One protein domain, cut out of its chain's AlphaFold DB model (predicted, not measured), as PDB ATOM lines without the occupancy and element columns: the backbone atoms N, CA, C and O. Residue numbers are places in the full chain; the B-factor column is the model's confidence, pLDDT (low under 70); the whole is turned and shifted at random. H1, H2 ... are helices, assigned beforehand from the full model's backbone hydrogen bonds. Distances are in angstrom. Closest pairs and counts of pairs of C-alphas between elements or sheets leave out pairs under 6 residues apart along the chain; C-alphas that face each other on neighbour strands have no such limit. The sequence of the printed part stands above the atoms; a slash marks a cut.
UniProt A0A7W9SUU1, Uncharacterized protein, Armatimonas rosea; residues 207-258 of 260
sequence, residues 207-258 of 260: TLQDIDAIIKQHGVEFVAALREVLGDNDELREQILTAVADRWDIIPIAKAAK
ATOM      1  N   THR A 207      30.655  24.438  -0.262       69.31
ATOM      2  CA  THR A 207      30.269  23.045  -0.097       69.31
ATOM      3  C   THR A 207      31.108  22.198  -1.057       69.31
ATOM      4  O   THR A 207      31.605  22.683  -2.077       69.31
ATOM      5  N   LEU A 208      31.269  20.904  -0.772       62.44
ATOM      6  CA  LEU A 208      31.911  19.995  -1.733       62.44
ATOM      7  C   LEU A 208      31.188  19.999  -3.092       62.44
ATOM      8  O   LEU A 208      31.823  19.760  -4.112       62.44
ATOM      9  N   GLN A 209      29.890  20.315  -3.107       68.44
ATOM     10  CA  GLN A 209      29.109  20.495  -4.329       68.44
ATOM     11  C   GLN A 209      29.501  21.770  -5.090       68.44
ATOM     12  O   GLN A 209      29.606  21.716  -6.311       68.44
ATOM     13  N   ASP A 210      29.781  22.880  -4.403       68.69
ATOM     14  CA  ASP A 210      30.254  24.114  -5.051       68.69
ATOM     15  C   ASP A 210      31.651  23.928  -5.653       68.69
ATOM     16  O   ASP A 210      31.921  24.379  -6.763       68.69
ATOM     17  N   ILE A 211      32.535  23.212  -4.947       73.00
ATOM     18  CA  ILE A 211      33.869  22.868  -5.454       73.00
ATOM     19  C   ILE A 211      33.757  21.948  -6.679       73.00
ATOM     20  O   ILE A 211      34.412  22.197  -7.687       73.00
ATOM     21  N   ASP A 212      32.906  20.920  -6.624       77.31
ATOM     22  CA  ASP A 212      32.642  20.024  -7.757       77.31
ATOM     23  C   ASP A 212      32.065  20.782  -8.965       77.31
ATOM     24  O   ASP A 212      32.508  20.575 -10.096       77.31
ATOM     25  N   ALA A 213      31.143  21.724  -8.740       71.19
ATOM     26  CA  ALA A 213      30.584  22.569  -9.790       71.19
ATOM     27  C   ALA A 213      31.647  23.470 -10.444       71.19
ATOM     28  O   ALA A 213      31.723  23.532 -11.672       71.19
ATOM     29  N   ILE A 214      32.506  24.110  -9.642       72.81
ATOM     30  CA  ILE A 214      33.607  24.956 -10.130       72.81
ATOM     31  C   ILE A 214      34.618  24.128 -10.936       72.81
ATOM     32  O   ILE A 214      35.021  24.540 -12.024       72.81
ATOM     33  N   ILE A 215      35.004  22.943 -10.447       81.12
ATOM     34  CA  ILE A 215      35.942  22.054 -11.150       81.12
ATOM     35  C   ILE A 215      35.349  21.582 -12.481       81.12
ATOM     36  O   ILE A 215      36.030  21.631 -13.506       81.12
ATOM     37  N   LYS A 216      34.073  21.172 -12.498       79.12
ATOM     38  CA  LYS A 216      33.380  20.765 -13.730       79.12
ATOM     39  C   LYS A 216      33.325  21.897 -14.747       79.12
ATOM     40  O   LYS A 216      33.625  21.669 -15.917       79.12
ATOM     41  N   GLN A 217      32.982  23.109 -14.311       75.94
ATOM     42  CA  GLN A 217      32.917  24.267 -15.197       75.94
ATOM     43  C   GLN A 217      34.293  24.612 -15.783       75.94
ATOM     44  O   GLN A 217      34.415  24.754 -16.999       75.94
ATOM     45  N   HIS A 218      35.345  24.647 -14.960       74.69
ATOM     46  CA  HIS A 218      36.705  24.876 -15.454       74.69
ATOM     47  C   HIS A 218      37.205  23.763 -16.381       74.69
ATOM     48  O   HIS A 218      37.916  24.053 -17.338       74.69
ATOM     49  N   GLY A 219      36.818  22.505 -16.148       80.88
ATOM     50  CA  GLY A 219      37.133  21.400 -17.054       80.88
ATOM     51  C   GLY A 219      36.535  21.598 -18.449       80.88
ATOM     52  O   GLY A 219      37.225  21.413 -19.450       80.88
ATOM     53  N   VAL A 220      35.274  22.038 -18.527       78.94
ATOM     54  CA  VAL A 220      34.605  22.339 -19.805       78.94
ATOM     55  C   VAL A 220      35.287  23.501 -20.527       78.94
ATOM     56  O   VAL A 220      35.582  23.387 -21.718       78.94
ATOM     57  N   GLU A 221      35.579  24.593 -19.820       74.69
ATOM     58  CA  GLU A 221      36.260  25.757 -20.403       74.69
ATOM     59  C   GLU A 221      37.684  25.426 -20.863       74.69
ATOM     60  O   GLU A 221      38.106  25.865 -21.930       74.69
ATOM     61  N   PHE A 222      38.410  24.591 -20.116       81.50
ATOM     62  CA  PHE A 222      39.745  24.137 -20.498       81.50
ATOM     63  C   PHE A 222      39.725  23.306 -21.788       81.50
ATOM     64  O   PHE A 222      40.525  23.546 -22.693       81.50
ATOM     65  N   VAL A 223      38.784  22.363 -21.919       80.19
ATOM     66  CA  VAL A 223      38.608  21.574 -23.151       80.19
ATOM     67  C   VAL A 223      38.225  22.474 -24.330       80.19
ATOM     68  O   VAL A 223      38.723  22.277 -25.441       80.19
ATOM     69  N   ALA A 224      37.364  23.470 -24.102       76.00
ATOM     70  CA  ALA A 224      36.979  24.443 -25.121       76.00
ATOM     71  C   ALA A 224      38.177  25.288 -25.585       76.00
ATOM     72  O   ALA A 224      38.411  25.395 -26.787       76.00
ATOM     73  N   ALA A 225      38.987  25.791 -24.650       76.44
ATOM     74  CA  ALA A 225      40.203  26.545 -24.951       76.44
ATOM     75  C   ALA A 225      41.236  25.696 -25.714       76.44
ATOM     76  O   ALA A 225      41.849  26.167 -26.668       76.44
ATOM     77  N   LEU A 226      41.401  24.417 -25.354       79.94
ATOM     78  CA  LEU A 226      42.270  23.504 -26.102       79.94
ATOM     79  C   LEU A 226      41.782  23.283 -27.535       79.94
ATOM     80  O   LEU A 226      42.602  23.222 -28.447       79.94
ATOM     81  N   ARG A 227      40.467  23.167 -27.752       78.75
ATOM     82  CA  ARG A 227      39.899  23.076 -29.107       78.75
ATOM     83  C   ARG A 227      40.162  24.336 -29.923       78.75
ATOM     84  O   ARG A 227      40.502  24.221 -31.094       78.75
ATOM     85  N   GLU A 228      40.035  25.506 -29.310       83.12
ATOM     86  CA  GLU A 228      40.283  26.787 -29.973       83.12
ATOM     87  C   GLU A 228      41.754  26.946 -30.384       83.12
ATOM     88  O   GLU A 228      42.044  27.348 -31.508       83.12
ATOM     89  N   VAL A 229      42.687  26.580 -29.500       84.81
ATOM     90  CA  VAL A 229      44.129  26.769 -29.732       84.81
ATOM     91  C   VAL A 229      44.725  25.697 -30.646       84.81
ATOM     92  O   VAL A 229      45.606  25.998 -31.448       84.81
ATOM     93  N   LEU A 230      44.282  24.441 -30.525       84.19
ATOM     94  CA  LEU A 230      44.901  23.309 -31.228       84.19
ATOM     95  C   LEU A 230      44.239  22.973 -32.572       84.19
ATOM     96  O   LEU A 230      44.777  22.140 -33.307       84.19
ATOM     97  N   GLY A 231      43.104  23.597 -32.912       82.81
ATOM     98  CA  GLY A 231      42.382  23.316 -34.158       82.81
ATOM     99  C   GLY A 231      42.051  21.827 -34.292       82.81
ATOM    100  O   GLY A 231      41.653  21.210 -33.307       82.81
ATOM    101  N   ASP A 232      42.276  21.231 -35.468       85.06
ATOM    102  CA  ASP A 232      41.970  19.818 -35.780       85.06
ATOM    103  C   ASP A 232      43.048  18.807 -35.328       85.06
ATOM    104  O   ASP A 232      42.989  17.631 -35.690       85.06
ATOM    105  N   ASN A 233      44.056  19.220 -34.549       87.94
ATOM    106  CA  ASN A 233      45.067  18.291 -34.035       87.94
ATOM    107  C   ASN A 233      44.526  17.488 -32.837       87.94
ATOM    108  O   ASN A 233      44.851  17.754 -31.675       87.94
ATOM    109  N   ASP A 234      43.660  16.520 -33.139       81.94
ATOM    110  CA  ASP A 234      42.982  15.674 -32.154       81.94
ATOM    111  C   ASP A 234      43.969  14.836 -31.328       81.94
ATOM    112  O   ASP A 234      43.780  14.686 -30.122       81.94
ATOM    113  N   GLU A 235      45.065  14.380 -31.938       85.12
ATOM    114  CA  GLU A 235      46.066  13.526 -31.291       85.12
ATOM    115  C   GLU A 235      46.838  14.279 -30.194       85.12
ATOM    116  O   GLU A 235      46.983  13.792 -29.071       85.12
ATOM    117  N   LEU A 236      47.265  15.519 -30.465       81.06
ATOM    118  CA  LEU A 236      47.916  16.362 -29.456       81.06
ATOM    119  C   LEU A 236      46.935  16.789 -28.354       81.06
ATOM    120  O   LEU A 236      47.313  16.891 -27.184       81.06
ATOM    121  N   ARG A 237      45.663  17.009 -28.708       84.94
ATOM    122  CA  ARG A 237      44.612  17.327 -27.734       84.94
ATOM    123  C   ARG A 237      44.392  16.164 -26.770       84.94
ATOM    124  O   ARG A 237      44.329  16.385 -25.563       84.94
ATOM    125  N   GLU A 238      44.312  14.942 -27.282       81.56
ATOM    126  CA  GLU A 238      44.110  13.733 -26.481       81.56
ATOM    127  C   GLU A 238      45.296  13.452 -25.547       81.56
ATOM    128  O   GLU A 238      45.090  13.140 -24.371       81.56
ATOM    129  N   GLN A 239      46.531  13.686 -26.004       84.06
ATOM    130  CA  GLN A 239      47.728  13.591 -25.158       84.06
ATOM    131  C   GLN A 239      47.695  14.586 -23.989       84.06
ATOM    132  O   GLN A 239      48.009  14.223 -22.853       84.06
ATOM    133  N   ILE A 240      47.283  15.835 -24.239       80.12
ATOM    134  CA  ILE A 240      47.184  16.864 -23.193       80.12
ATOM    135  C   ILE A 240      46.062  16.535 -22.203       80.12
ATOM    136  O   ILE A 240      46.271  16.644 -20.995       80.12
ATOM    137  N   LEU A 241      44.890  16.109 -22.686       78.81
ATOM    138  CA  LEU A 241      43.769  15.732 -21.820       78.81
ATOM    139  C   LEU A 241      44.117  14.532 -20.933       78.81
ATOM    140  O   LEU A 241      43.831  14.566 -19.738       78.81
ATOM    141  N   THR A 242      44.799  13.527 -21.485       78.88
ATOM    142  CA  THR A 242      45.287  12.366 -20.728       78.88
ATOM    143  C   THR A 242      46.287  12.794 -19.653       78.88
ATOM    144  O   THR A 242      46.112  12.468 -18.483       78.88
ATOM    145  N   ALA A 243      47.272  13.631 -19.999       77.19
ATOM    146  CA  ALA A 243      48.255  14.124 -19.032       77.19
ATOM    147  C   ALA A 243      47.635  14.976 -17.904       77.19
ATOM    148  O   ALA A 243      48.144  14.983 -16.779       77.19
ATOM    149  N   VAL A 244      46.558  15.717 -18.188       78.50
ATOM    150  CA  VAL A 244      45.806  16.474 -17.175       78.50
ATOM    151  C   VAL A 244      44.994  15.536 -16.283       78.50
ATOM    152  O   VAL A 244      45.052  15.690 -15.064       78.50
ATOM    153  N   ALA A 245      44.300  14.553 -16.863       74.31
ATOM    154  CA  ALA A 245      43.540  13.551 -16.117       74.31
ATOM    155  C   ALA A 245      44.440  12.769 -15.147       74.31
ATOM    156  O   ALA A 245      44.149  12.723 -13.952       74.31
ATOM    157  N   ASP A 246      45.588  12.279 -15.625       71.62
ATOM    158  CA  ASP A 246      46.561  11.543 -14.811       71.62
ATOM    159  C   ASP A 246      47.091  12.387 -13.641       71.62
ATOM    160  O   ASP A 246      47.278  11.897 -12.528       71.62
ATOM    161  N   ARG A 247      47.325  13.689 -13.859       72.44
ATOM    162  CA  ARG A 247      47.799  14.599 -12.803       72.44
ATOM    163  C   ARG A 247      46.721  14.949 -11.787       72.44
ATOM    164  O   ARG A 247      47.058  15.188 -10.629       72.44
ATOM    165  N   TRP A 248      45.462  15.015 -12.202       70.56
ATOM    166  CA  TRP A 248      44.343  15.286 -11.301       70.56
ATOM    167  C   TRP A 248      43.987  14.085 -10.431       70.56
ATOM    168  O   TRP A 248      43.672  14.287  -9.260       70.56
ATOM    169  N   ASP A 249      44.148  12.861 -10.936       64.50
ATOM    170  CA  ASP A 249      43.936  11.634 -10.153       64.50
ATOM    171  C   ASP A 249      44.958  11.484  -9.002       64.50
ATOM    172  O   ASP A 249      44.703  10.857  -7.974       64.50
ATOM    173  N   ILE A 250      46.116  12.146  -9.120       59.53
ATOM    174  CA  ILE A 250      47.180  12.138  -8.105       59.53
ATOM    175  C   ILE A 250      46.906  13.117  -6.950       59.53
ATOM    176  O   ILE A 250      47.481  12.950  -5.872       59.53
ATOM    177  N   ILE A 251      46.047  14.133  -7.116       55.00
ATOM    178  CA  ILE A 251      45.799  15.138  -6.069       55.00
ATOM    179  C   ILE A 251      44.806  14.556  -5.052       55.00
ATOM    180  O   ILE A 251      43.601  14.531  -5.308       55.00
ATOM    181  N   PRO A 252      45.237  14.138  -3.844       55.22
ATOM    182  CA  PRO A 252      44.314  13.605  -2.866       55.22
ATOM    183  C   PRO A 252      43.622  14.796  -2.201       55.22
ATOM    184  O   PRO A 252      44.147  15.391  -1.257       55.22
ATOM    185  N   ILE A 253      42.430  15.145  -2.685       51.66
ATOM    186  CA  ILE A 253      41.611  16.259  -2.171       51.66
ATOM    187  C   ILE A 253      41.390  16.115  -0.651       51.66
ATOM    188  O   ILE A 253      41.470  17.086   0.102       51.66
ATOM    189  N   ALA A 254      41.255  14.877  -0.162       44.38
ATOM    190  CA  ALA A 254      41.135  14.561   1.263       44.38
ATOM    191  C   ALA A 254      42.386  14.904   2.104       44.38
ATOM    192  O   ALA A 254      42.276  15.104   3.314       44.38
ATOM    193  N   LYS A 255      43.576  14.973   1.492       46.22
ATOM    194  CA  LYS A 255      44.839  15.318   2.166       46.22
ATOM    195  C   LYS A 255      45.077  16.832   2.186       46.22
ATOM    196  O   LYS A 255      45.636  17.333   3.153       46.22
ATOM    197  N   ALA A 256      44.588  17.556   1.177       47.41
ATOM    198  CA  ALA A 256      44.611  19.020   1.137       47.41
ATOM    199  C   ALA A 256      43.610  19.660   2.123       47.41
ATOM    200  O   ALA A 256      43.893  20.707   2.697       47.41
ATOM    201  N   ALA A 257      42.472  19.005   2.384       42.62
ATOM    202  CA  ALA A 257      41.453  19.498   3.317       42.62
ATOM    203  C   ALA A 257      41.821  19.345   4.811       42.62
ATOM    204  O   ALA A 257      41.287  20.065   5.647       42.62
ATOM    205  N   LYS A 258      42.740  18.430   5.161       40.78
ATOM    206  CA  LYS A 258      43.164  18.156   6.554       40.78
ATOM    207  C   LYS A 258      44.348  19.009   7.043       40.78
ATOM    208  O   LYS A 258      44.846  18.771   8.136       40.78
TER     209      LYS A 258
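AT A GLANCE: This is residues 207 to 258 of the 260 residues of an uncharacterized protein of Armatimonas rosea (UniProt A0A7W9SUU1). The domain is a long, open helical hairpin: H1 and H2 run back along each other as a narrow V, touching only near the turn that joins them, and the far part of each arm stands free. Beyond the end of H2, in line with that arm, lies one short turn of helix, H3. The printed part has 52 residues with three named helices, H1, H2 and H3 in this order, and no named strand: the class is all helix. It is loose, with a radius of gyration of the C-alphas of 13.4 A, and its C-alphas span 41 by 20 by 10 A, a rod in outline.

IN THESE COORDINATES: H1, residues 208 to 230, begins at C-alpha 208 (31.911, 19.995, -1.733) and is 32.4 A long from first to last C-alpha. H2, residues 234 to 249, begins at C-alpha 234 (42.982, 15.674, -32.154) and is 22.4 A long. H3, residues 253 to 256, ends at C-alpha 256 (44.611, 19.020, 1.137).

HOW THE PARTS SIT: H1 and H2 form a helical hairpin and run opposite ways at a shallow tilt of 24 degrees. H1 touches H2 with residues 223 to 230 alone, and H2 touches H1 with residues 236 to 241 alone; their closest C-alphas, those of Leu 226 and Arg 237, are 6.8 A apart. H3 is apart from H1 and from H2. In H1 and H2 every O i to N i+4 pair is within hydrogen-bond range; H3 is too short for such a pair.

THE WHOLE: The two C-alphas farthest apart, those of Asp 232 and Lys 258, are 42.4 A apart. Residues 207 to 218 and 245 to 258 stand free. The printed part has no cut, and both links, H1 to H2 and H2 to H3, are tight. The mean pLDDT of the printed part is 72.6, with residues 207 to 210 and 249 to 258 under 70.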